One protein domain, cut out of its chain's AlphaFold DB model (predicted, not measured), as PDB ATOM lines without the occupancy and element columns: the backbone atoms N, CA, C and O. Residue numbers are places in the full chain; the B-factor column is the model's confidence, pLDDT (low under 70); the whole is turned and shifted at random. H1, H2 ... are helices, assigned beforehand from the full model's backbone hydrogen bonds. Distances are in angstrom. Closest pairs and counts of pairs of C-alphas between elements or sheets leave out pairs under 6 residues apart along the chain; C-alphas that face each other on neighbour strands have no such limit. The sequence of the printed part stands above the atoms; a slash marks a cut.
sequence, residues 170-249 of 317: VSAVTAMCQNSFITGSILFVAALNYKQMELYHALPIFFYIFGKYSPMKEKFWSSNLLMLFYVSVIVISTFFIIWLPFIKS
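What this domain is: This is residues 170 to 249 of the 317 residues of an uncharacterized protein of Frieseomelitta varia (UniProt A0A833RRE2). Long helix H4 has H2 packed on its later part; H1 and H3 pack on H2, the four roughly aligned. Residues 244 to 249 stick out. The printed part has 80 residues, with named helices H1 to H4 in chain order; it is all helix and only just compact, close to loose: radius of gyration of the C-alphas 13.5 A, spans 44 by 27 by 18 A.

Where its parts are: H4, residues 218 to 243, is 37.3 A long, ending at C-alpha 243 (31.667, 59.176, -49.970). H2 is residues 181 to 194, H3 196 to 212, and H1 170 to 177, beginning at C-alpha 170 (29.542, 36.514, -49.362).

How they stand to each other: The hub H2 touches H4 at residues 230 to 242 alone, closest C-alphas Ile 182 and Val 231, 5.7 A. H2 forms hairpins with H1, closest C-alphas Ala 172 and Gly 184, 4.0 A, and H3. O i to N i+4 pairs are within hydrogen-bond range throughout H1 and H2, in 8 of 13 for H3, 20 of 22 for H4.

The domain as a whole: The printed part has no cut; residues 218 to 219 have pLDDT under 70.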
ATOM      1  N   VAL A 170      29.950  37.789 -49.979       92.31
ATOM      2  CA  VAL A 170      29.542  36.514 -49.362       92.31
ATOM      3  C   VAL A 170      28.971  36.745 -47.960       92.31
ATOM      4  O   VAL A 170      27.892  36.242 -47.644       92.31
ATOM      5  N   SER A 171      29.631  37.561 -47.135       93.00
ATOM      6  CA  SER A 171      29.124  37.921 -45.807       93.00
ATOM      7  C   SER A 171      27.804  38.692 -45.873       93.00
ATOM      8  O   SER A 171      26.910  38.431 -45.065       93.00
ATOM      9  N   ALA A 172      27.642  39.593 -46.848       95.06
ATOM     10  CA  ALA A 172      26.399  40.328 -47.056       95.06
ATOM     11  C   ALA A 172      25.222  39.389 -47.357       95.06
ATOM     12  O   ALA A 172      24.205  39.433 -46.663       95.06
ATOM     13  N   VAL A 173      25.383  38.499 -48.342       93.12
ATOM     14  CA  VAL A 173      24.361  37.510 -48.719       93.12
ATOM     15  C   VAL A 173      24.056  36.584 -47.548       93.12
ATOM     16  O   VAL A 173      22.889  36.380 -47.221       93.12
ATOM     17  N   THR A 174      25.085  36.093 -46.853       91.88
ATOM     18  CA  THR A 174      24.909  35.231 -45.675       91.88
ATOM     19  C   THR A 174      24.077  35.921 -44.595       91.88
ATOM     20  O   THR A 174      23.110  35.348 -44.096       91.88
ATOM     21  N   ALA A 175      24.407  37.171 -44.252       92.94
ATOM     22  CA  ALA A 175      23.663  37.944 -43.262       92.94
ATOM     23  C   ALA A 175      22.194  38.136 -43.672       92.94
ATOM     24  O   ALA A 175      21.306  37.962 -42.838       92.94
ATOM     25  N   MET A 176      21.923  38.415 -44.951       93.69
ATOM     26  CA  MET A 176      20.554  38.529 -45.465       93.69
ATOM     27  C   MET A 176      19.795  37.196 -45.413       93.69
ATOM     28  O   MET A 176      18.633  37.182 -45.009       93.69
ATOM     29  N   CYS A 177      20.441  36.070 -45.739       90.06
ATOM     30  CA  CYS A 177      19.851  34.734 -45.597       90.06
ATOM     31  C   CYS A 177      19.487  34.409 -44.139       90.06
ATOM     32  O   CYS A 177      18.481  33.747 -43.891       90.06
ATOM     33  N   GLN A 178      20.248  34.934 -43.174       89.50
ATOM     34  CA  GLN A 178      19.953  34.851 -41.739       89.50
ATOM     35  C   GLN A 178      18.955  35.924 -41.251       89.50
ATOM     36  O   GLN A 178      18.782  36.117 -40.050       89.50
ATOM     37  N   ASN A 179      18.275  36.631 -42.162       90.62
ATOM     38  CA  ASN A 179      17.354  37.743 -41.892       90.62
ATOM     39  C   ASN A 179      17.993  38.964 -41.186       90.62
ATOM     40  O   ASN A 179      17.281  39.837 -40.690       90.62
ATOM     41  N   SER A 180      19.325  39.078 -41.173       93.50
ATOM     42  CA  SER A 180      20.067  40.249 -40.685       93.50
ATOM     43  C   SER A 180      20.269  41.259 -41.819       93.50
ATOM     44  O   SER A 180      21.374  41.471 -42.326       93.50
ATOM     45  N   PHE A 181      19.169  41.872 -42.256       94.56
ATOM     46  CA  PHE A 181      19.148  42.740 -43.438       94.56
ATOM     47  C   PHE A 181      19.952  44.028 -43.269       94.56
ATOM     48  O   PHE A 181      20.620  44.436 -44.207       94.56
ATOM     49  N   ILE A 182      19.962  44.627 -42.075       95.50
ATOM     50  CA  ILE A 182      20.762  45.830 -41.787       95.50
ATOM     51  C   ILE A 182      22.254  45.544 -41.996       95.50
ATOM     52  O   ILE A 182      22.915  46.225 -42.778       95.50
ATOM     53  N   THR A 183      22.772  44.496 -41.350       95.62
ATOM     54  CA  THR A 183      24.176  44.079 -41.479       95.62
ATOM     55  C   THR A 183      24.502  43.697 -42.917       95.62
ATOM     56  O   THR A 183      25.512  44.139 -43.463       95.62
ATOM     57  N   GLY A 184      23.617  42.923 -43.555       96.19
ATOM     58  CA  GLY A 184      23.750  42.549 -44.957       96.19
ATOM     59  C   GLY A 184      23.842  43.764 -45.878       96.19
ATOM     60  O   GLY A 184      24.706  43.805 -46.749       96.19
ATOM     61  N   SER A 185      23.011  44.784 -45.664       97.75
ATOM     62  CA  SER A 185      23.028  46.020 -46.447       97.75
ATOM     63  C   SER A 185      24.310  46.827 -46.246       97.75
ATOM     64  O   SER A 185      24.865  47.293 -47.237       97.75
ATOM     65  N   ILE A 186      24.830  46.948 -45.017       97.56
ATOM     66  CA  ILE A 186      26.124  47.613 -44.758       97.56
ATOM     67  C   ILE A 186      27.245  46.898 -45.517       97.56
ATOM     68  O   ILE A 186      28.015  47.532 -46.238       97.56
ATOM     69  N   LEU A 187      27.316  45.571 -45.387       96.88
ATOM     70  CA  LEU A 187      28.340  44.751 -46.034       96.88
ATOM     71  C   LEU A 187      28.231  44.794 -47.560       96.88
ATOM     72  O   LEU A 187      29.253  44.861 -48.239       96.88
ATOM     73  N   PHE A 188      27.012  44.806 -48.107       97.50
ATOM     74  CA  PHE A 188      26.800  44.924 -49.546       97.50
ATOM     75  C   PHE A 188      27.223  46.299 -50.072       97.50
ATOM     76  O   PHE A 188      27.927  46.377 -51.075       97.50
ATOM     77  N   VAL A 189      26.864  47.385 -49.377       98.00
ATOM     78  CA  VAL A 189      27.319  48.736 -49.739       98.00
ATOM     79  C   VAL A 189      28.842  48.831 -49.641       98.00
ATOM     80  O   VAL A 189      29.463  49.426 -50.521       98.00
ATOM     81  N   ALA A 190      29.468  48.212 -48.638       97.06
ATOM     82  CA  ALA A 190      30.923  48.131 -48.548       97.06
ATOM     83  C   ALA A 190      31.527  47.346 -49.728       97.06
ATOM     84  O   ALA A 190      32.452  47.841 -50.365       97.06
ATOM     85  N   ALA A 191      30.978  46.179 -50.083       96.44
ATOM     86  CA  ALA A 191      31.422  45.391 -51.237       96.44
ATOM     87  C   ALA A 191      31.330  46.196 -52.545       96.44
ATOM     88  O   ALA A 191      32.299  46.277 -53.299       96.44
ATOM     89  N   LEU A 192      30.202  46.879 -52.757       96.25
ATOM     90  CA  LEU A 192      29.965  47.750 -53.906       96.25
ATOM     91  C   LEU A 192      30.928  48.934 -53.968       96.25
ATOM     92  O   LEU A 192      31.363  49.311 -55.052       96.25
ATOM     93  N   ASN A 193      31.298  49.498 -52.818       96.94
ATOM     94  CA  ASN A 193      32.284  50.574 -52.735       96.94
ATOM     95  C   ASN A 193      33.738  50.087 -52.775       96.94
ATOM     96  O   ASN A 193      34.653  50.895 -52.935       96.94
ATOM     97  N   TYR A 194      33.965  48.785 -52.637       96.19
ATOM     98  CA  TYR A 194      35.257  48.169 -52.889       96.19
ATOM     99  C   TYR A 194      35.425  47.895 -54.389       96.19
ATOM    100  O   TYR A 194      36.462  48.205 -54.970       96.19
ATOM    101  N   LYS A 195      34.387  47.378 -55.052       94.25
ATOM    102  CA  LYS A 195      34.386  47.169 -56.502       94.25
ATOM    103  C   LYS A 195      32.993  47.395 -57.080       94.25
ATOM    104  O   LYS A 195      32.056  46.664 -56.773       94.25
ATOM    105  N   GLN A 196      32.877  48.354 -57.999       93.25
ATOM    106  CA  GLN A 196      31.606  48.744 -58.618       93.25
ATOM    107  C   GLN A 196      30.925  47.612 -59.403       93.25
ATOM    108  O   GLN A 196      29.726  47.677 -59.652       93.25
ATOM    109  N   MET A 197      31.660  46.552 -59.765       91.19
ATOM    110  CA  MET A 197      31.101  45.372 -60.439       91.19
ATOM    111  C   MET A 197      30.064  44.627 -59.585       91.19
ATOM    112  O   MET A 197      29.210  43.939 -60.137       91.19
ATOM    113  N   GLU A 198      30.051  44.822 -58.263       93.88
ATOM    114  CA  GLU A 198      28.989  44.281 -57.402       93.88
ATOM    115  C   GLU A 198      27.607  44.893 -57.686       93.88
ATOM    116  O   GLU A 198      26.589  44.375 -57.224       93.88
ATOM    117  N   LEU A 199      27.531  45.948 -58.507       94.19
ATOM    118  CA  LEU A 199      26.265  46.501 -58.982       94.19
ATOM    119  C   LEU A 199      25.432  45.456 -59.744       94.19
ATOM    120  O   LEU A 199      24.205  45.549 -59.750       94.19
ATOM    121  N   TYR A 200      26.069  44.421 -60.307       92.12
ATOM    122  CA  TYR A 200      25.380  43.286 -60.934       92.12
ATOM    123  C   TYR A 200      24.432  42.565 -59.965       92.12
ATOM    124  O   TYR A 200      23.400  42.040 -60.382       92.12
ATOM    125  N   HIS A 201      24.735  42.593 -58.665       93.31
ATOM    126  CA  HIS A 201      23.931  41.967 -57.618       93.31
ATOM    127  C   HIS A 201      22.940  42.933 -56.948       93.31
ATOM    128  O   HIS A 201      22.091  42.492 -56.172       93.31
ATOM    129  N   ALA A 202      22.991  44.232 -57.263       95.06
ATOM    130  CA  ALA A 202      22.181  45.247 -56.589       95.06
ATOM    131  C   ALA A 202      20.675  45.071 -56.834       95.06
ATOM    132  O   ALA A 202      19.899  45.146 -55.885       95.06
ATOM    133  N   LEU A 203      20.258  44.793 -58.076       94.19
ATOM    134  CA  LEU A 203      18.847  44.540 -58.397       94.19
ATOM    135  C   LEU A 203      18.301  43.282 -57.693       94.19
ATOM    136  O   LEU A 203      17.276  43.405 -57.020       94.19
ATOM    137  N   PRO A 204      18.953  42.099 -57.776       93.50
ATOM    138  CA  PRO A 204      18.522  40.931 -57.011       93.50
ATOM    139  C   PRO A 204      18.401  41.209 -55.509       93.50
ATOM    140  O   PRO A 204      17.390  40.867 -54.905       93.50
ATOM    141  N   ILE A 205      19.394  41.871 -54.907       94.81
ATOM    142  CA  ILE A 205      19.379  42.195 -53.475       94.81
ATOM    143  C   ILE A 205      18.230  43.145 -53.136       94.81
ATOM    144  O   ILE A 205      17.489  42.894 -52.185       94.81
ATOM    145  N   PHE A 206      18.040  44.203 -53.925       95.44
ATOM    146  CA  PHE A 206      16.950  45.152 -53.726       95.44
ATOM    147  C   PHE A 206      15.589  44.449 -53.755       95.44
ATOM    148  O   PHE A 206      14.811  44.570 -52.808       95.44
ATOM    149  N   PHE A 207      15.315  43.671 -54.806       94.25
ATOM    150  CA  PHE A 207      14.030  42.991 -54.954       94.25
ATOM    151  C   PHE A 207      13.841  41.837 -53.971       94.25
ATOM    152  O   PHE A 207      12.708  41.573 -53.585       94.25
ATOM    153  N   TYR A 208      14.915  41.202 -53.500       92.62
ATOM    154  CA  TYR A 208      14.845  40.229 -52.413       92.62
ATOM    155  C   TYR A 208      14.382  40.876 -51.100       92.62
ATOM    156  O   TYR A 208      13.429  40.402 -50.479       92.62
ATOM    157  N   ILE A 209      15.004  41.992 -50.696       93.75
ATOM    158  CA  ILE A 209      14.608  42.737 -49.489       93.75
ATOM    159  C   ILE A 209      13.179  43.268 -49.643       93.75
ATOM    160  O   ILE A 209      12.356  43.110 -48.739       93.75
ATOM    161  N   PHE A 210      12.865  43.849 -50.804       92.75
ATOM    162  CA  PHE A 210      11.535  44.372 -51.101       92.75
ATOM    163  C   PHE A 210      10.462  43.277 -51.088       92.75
ATOM    164  O   PHE A 210       9.431  43.459 -50.456       92.75
ATOM    165  N   GLY A 211      10.693  42.122 -51.719       90.50
ATOM    166  CA  GLY A 211       9.756  40.993 -51.716       90.50
ATOM    167  C   GLY A 211       9.553  40.391 -50.321       90.50
ATOM    168  O   GLY A 211       8.432  40.036 -49.938       90.50
ATOM    169  N   LYS A 212      10.616  40.338 -49.504       88.81
ATOM    170  CA  LYS A 212      10.542  39.885 -48.106       88.81
ATOM    171  C   LYS A 212       9.649  40.797 -47.261       88.81
ATOM    172  O   LYS A 212       8.793  40.295 -46.535       88.81
ATOM    173  N   TYR A 213       9.819  42.113 -47.394       89.31
ATOM    174  CA  TYR A 213       9.101  43.135 -46.623       89.31
ATOM    175  C   TYR A 213       8.057  43.883 -47.453       89.31
ATOM    176  O   TYR A 213       7.767  45.049 -47.187       89.31
ATOM    177  N   SER A 214       7.478  43.228 -48.462       84.56
ATOM    178  CA  SER A 214       6.518  43.893 -49.335       84.56
ATOM    179  C   SER A 214       5.303  44.340 -48.513       84.56
ATOM    180  O   SER A 214       4.724  43.524 -47.782       84.56
ATOM    181  N   PRO A 215       4.873  45.609 -48.631       70.88
ATOM    182  CA  PRO A 215       3.684  46.107 -47.945       70.88
ATOM    183  C   PRO A 215       2.402  45.368 -48.365       70.88
ATOM    184  O   PRO A 215       1.419  45.371 -47.635       70.88
ATOM    185  N   MET A 216       2.414  44.683 -49.512       72.62
ATOM    186  CA  MET A 216       1.282  43.883 -49.996       72.62
ATOM    187  C   MET A 216       0.996  42.649 -49.117       72.62
ATOM    188  O   MET A 216      -0.053  42.025 -49.250       72.62
ATOM    189  N   LYS A 217       1.906  42.288 -48.201       72.31
ATOM    190  CA  LYS A 217       1.698  41.232 -47.201       72.31
ATOM    191  C   LYS A 217       0.918  41.822 -46.015       72.31
ATOM    192  O   LYS A 217       1.512  42.299 -45.049       72.31
ATOM    193  N   GLU A 218      -0.416  41.792 -46.102       62.38
ATOM    194  CA  GLU A 218      -1.358  42.547 -45.244       62.38
ATOM    195  C   GLU A 218      -1.145  42.406 -43.727       62.38
ATOM    196  O   GLU A 218      -1.428  43.326 -42.962       62.38
ATOM    197  N   LYS A 219      -0.609  41.273 -43.263       68.50
ATOM    198  CA  LYS A 219      -0.557  40.938 -41.833       68.50
ATOM    199  C   LYS A 219       0.416  41.802 -41.005       68.50
ATOM    200  O   LYS A 219       0.256  41.860 -39.790       68.50
ATOM    201  N   PHE A 220       1.403  42.466 -41.625       71.25
ATOM    202  CA  PHE A 220       2.473  43.199 -40.915       71.25
ATOM    203  C   PHE A 220       2.940  44.489 -41.621       71.25
ATOM    204  O   PHE A 220       4.124  44.830 -41.591       71.25
ATOM    205  N   TRP A 221       2.021  45.222 -42.256       79.06
ATOM    206  CA  TRP A 221       2.334  46.388 -43.096       79.06
ATOM    207  C   TRP A 221       3.253  47.434 -42.433       79.06
ATOM    208  O   TRP A 221       4.253  47.839 -43.026       79.06
ATOM    209  N   SER A 222       2.970  47.831 -41.189       81.88
ATOM    210  CA  SER A 222       3.747  48.854 -40.472       81.88
ATOM    211  C   SER A 222       5.175  48.404 -40.149       81.88
ATOM    212  O   SER A 222       6.125  49.137 -40.415       81.88
ATOM    213  N   SER A 223       5.348  47.186 -39.631       85.94
ATOM    214  CA  SER A 223       6.668  46.613 -39.330       85.94
ATOM    215  C   SER A 223       7.506  46.403 -40.595       85.94
ATOM    216  O   SER A 223       8.715  46.634 -40.580       85.94
ATOM    217  N   ASN A 224       6.867  46.015 -41.702       89.56
ATOM    218  CA  ASN A 224       7.517  45.851 -43.000       89.56
ATOM    219  C   ASN A 224       8.016  47.189 -43.557       89.56
ATOM    220  O   ASN A 224       9.180  47.301 -43.942       89.56
ATOM    221  N   LEU A 225       7.170  48.224 -43.538       89.81
ATOM    222  CA  LEU A 225       7.569  49.574 -43.938       89.81
ATOM    223  C   LEU A 225       8.686  50.130 -43.056       89.81
ATOM    224  O   LEU A 225       9.620  50.743 -43.568       89.81
ATOM    225  N   LEU A 226       8.625  49.881 -41.747       91.88
ATOM    226  CA  LEU A 226       9.664  50.310 -40.817       91.88
ATOM    227  C   LEU A 226      11.011  49.641 -41.131       91.88
ATOM    228  O   LEU A 226      12.043  50.309 -41.125       91.88
ATOM    229  N   MET A 227      11.016  48.349 -41.468       92.44
ATOM    230  CA  MET A 227      12.236  47.661 -41.896       92.44
ATOM    231  C   MET A 227      12.788  48.224 -43.211       92.44
ATOM    232  O   MET A 227      13.986  48.484 -43.302       92.44
ATOM    233  N   LEU A 228      11.935  48.466 -44.213       94.44
ATOM    234  CA  LEU A 228      12.356  49.094 -45.471       94.44
ATOM    235  C   LEU A 228      12.940  50.492 -45.240       94.44
ATOM    236  O   LEU A 228      13.949  50.850 -45.854       94.44
ATOM    237  N   PHE A 229      12.350  51.260 -44.322       95.31
ATOM    238  CA  PHE A 229      12.875  52.555 -43.906       95.31
ATOM    239  C   PHE A 229      14.259  52.414 -43.263       95.31
ATOM    240  O   PHE A 229      15.194  53.087 -43.694       95.31
ATOM    241  N   TYR A 230      14.432  51.499 -42.303       96.31
ATOM    242  CA  TYR A 230      15.734  51.265 -41.669       96.31
ATOM    243  C   TYR A 230      16.804  50.833 -42.667       96.31
ATOM    244  O   TYR A 230      17.900  51.389 -42.659       96.31
ATOM    245  N   VAL A 231      16.492  49.889 -43.560       97.12
ATOM    246  CA  VAL A 231      17.414  49.470 -44.623       97.12
ATOM    247  C   VAL A 231      17.793  50.660 -45.507       97.12
ATOM    248  O   VAL A 231      18.975  50.861 -45.775       97.12
ATOM    249  N   SER A 232      16.825  51.490 -45.904       97.19
ATOM    250  CA  SER A 232      17.084  52.681 -46.724       97.19
ATOM    251  C   SER A 232      18.010  53.674 -46.015       97.19
ATOM    252  O   SER A 232      18.996  54.117 -46.601       97.19
ATOM    253  N   VAL A 233      17.746  53.978 -44.738       98.12
ATOM    254  CA  VAL A 233      18.594  54.863 -43.921       98.12
ATOM    255  C   VAL A 233      20.010  54.302 -43.796       98.12
ATOM    256  O   VAL A 233      20.980  55.043 -43.942       98.12
ATOM    257  N   ILE A 234      20.152  52.997 -43.570       98.00
ATOM    258  CA  ILE A 234      21.452  52.333 -43.438       98.00
ATOM    259  C   ILE A 234      22.236  52.360 -44.750       98.00
ATOM    260  O   ILE A 234      23.424  52.678 -44.743       98.00
ATOM    261  N   VAL A 235      21.587  52.089 -45.882       98.25
ATOM    262  CA  VAL A 235      22.230  52.162 -47.200       98.25
ATOM    263  C   VAL A 235      22.711  53.588 -47.477       98.25
ATOM    264  O   VAL A 235      23.887  53.781 -47.784       98.25
ATOM    265  N   ILE A 236      21.839  54.589 -47.307       98.25
ATOM    266  CA  ILE A 236      22.165  56.001 -47.560       98.25
ATOM    267  C   ILE A 236      23.278  56.482 -46.628       98.25
ATOM    268  O   ILE A 236      24.238  57.093 -47.092       98.25
ATOM    269  N   SER A 237      23.186  56.194 -45.329       98.12
ATOM    270  CA  SER A 237      24.202  56.611 -44.354       98.12
ATOM    271  C   SER A 237      25.551  55.934 -44.596       98.12
ATOM    272  O   SER A 237      26.577  56.606 -44.533       98.12
ATOM    273  N   THR A 238      25.573  54.646 -44.953       98.12
ATOM    274  CA  THR A 238      26.820  53.938 -45.284       98.12
ATOM    275  C   THR A 238      27.476  54.539 -46.529       98.12
ATOM    276  O   THR A 238      28.675  54.816 -46.514       98.12
ATOM    277  N   PHE A 239      26.698  54.818 -47.583       98.00
ATOM    278  CA  PHE A 239      27.197  55.544 -48.755       98.00
ATOM    279  C   PHE A 239      27.724  56.926 -48.379       98.00
ATOM    280  O   PHE A 239      28.841  57.265 -48.756       98.00
ATOM    281  N   PHE A 240      26.957  57.699 -47.611       97.88
ATOM    282  CA  PHE A 240      27.339  59.042 -47.188       97.88
ATOM    283  C   PHE A 240      28.661  59.047 -46.415       97.88
ATOM    284  O   PHE A 240      29.530  59.856 -46.717       97.88
ATOM    285  N   ILE A 241      28.853  58.115 -45.474       97.81
ATOM    286  CA  ILE A 241      30.098  57.988 -44.703       97.81
ATOM    287  C   ILE A 241      31.281  57.678 -45.627       97.81
ATOM    288  O   ILE A 241      32.314  58.340 -45.543       97.81
ATOM    289  N   ILE A 242      31.134  56.704 -46.531       97.94
ATOM    290  CA  ILE A 242      32.204  56.300 -47.453       97.94
ATOM    291  C   ILE A 242      32.542  57.429 -48.444       97.94
ATOM    292  O   ILE A 242      33.713  57.661 -48.744       97.94
ATOM    293  N   TRP A 243      31.531  58.145 -48.938       98.00
ATOM    294  CA  TRP A 243      31.667  59.176 -49.970       98.00
ATOM    295  C   TRP A 243      31.880  60.590 -49.426       98.00
ATOM    296  O   TRP A 243      32.078  61.507 -50.222       98.00
ATOM    297  N   LEU A 244      31.881  60.781 -48.104       96.44
ATOM    298  CA  LEU A 244      31.926  62.090 -47.447       96.44
ATOM    299  C   LEU A 244      32.960  63.076 -48.033       96.44
ATOM    300  O   LEU A 244      32.589  64.225 -48.283       96.44
ATOM    301  N   PRO A 245      34.231  62.699 -48.293       94.56
ATOM    302  CA  PRO A 245      35.197  63.642 -48.858       94.56
ATOM    303  C   PRO A 245      34.934  63.968 -50.335       94.56
ATOM    304  O   PRO A 245      35.297  65.049 -50.788       94.56
ATOM    305  N   PHE A 246      34.262  63.080 -51.070       96.38
ATOM    306  CA  PHE A 246      34.030  63.201 -52.511       96.38
ATOM    307  C   PHE A 246      32.737  63.940 -52.871       96.38
ATOM    308  O   PHE A 246      32.590  64.374 -54.006       96.38
ATOM    309  N   ILE A 247      31.816  64.126 -51.919       95.88
ATOM    310  CA  ILE A 247      30.555  64.866 -52.123       95.88
ATOM    311  C   ILE A 247      30.641  66.350 -51.743       95.88
ATOM    312  O   ILE A 247      29.666  67.079 -51.901       95.88
ATOM    313  N   LYS A 248      31.794  66.817 -51.239       92.06
ATOM    314  CA  LYS A 248      31.994  68.223 -50.844       92.06
ATOM    315  C   LYS A 248      31.882  69.196 -52.019       92.06
ATOM    316  O   LYS A 248      31.488  70.341 -51.824       92.06
ATOM    317  N   SER A 249      32.255  68.754 -53.217       94.12
ATOM    318  CA  SER A 249      32.131  69.530 -54.445       94.12
ATOM    319  C   SER A 249      31.488  68.674 -55.533       94.12
ATOM    320  O   SER A 249      31.718  67.466 -55.618       94.12
TER     321      SER A 249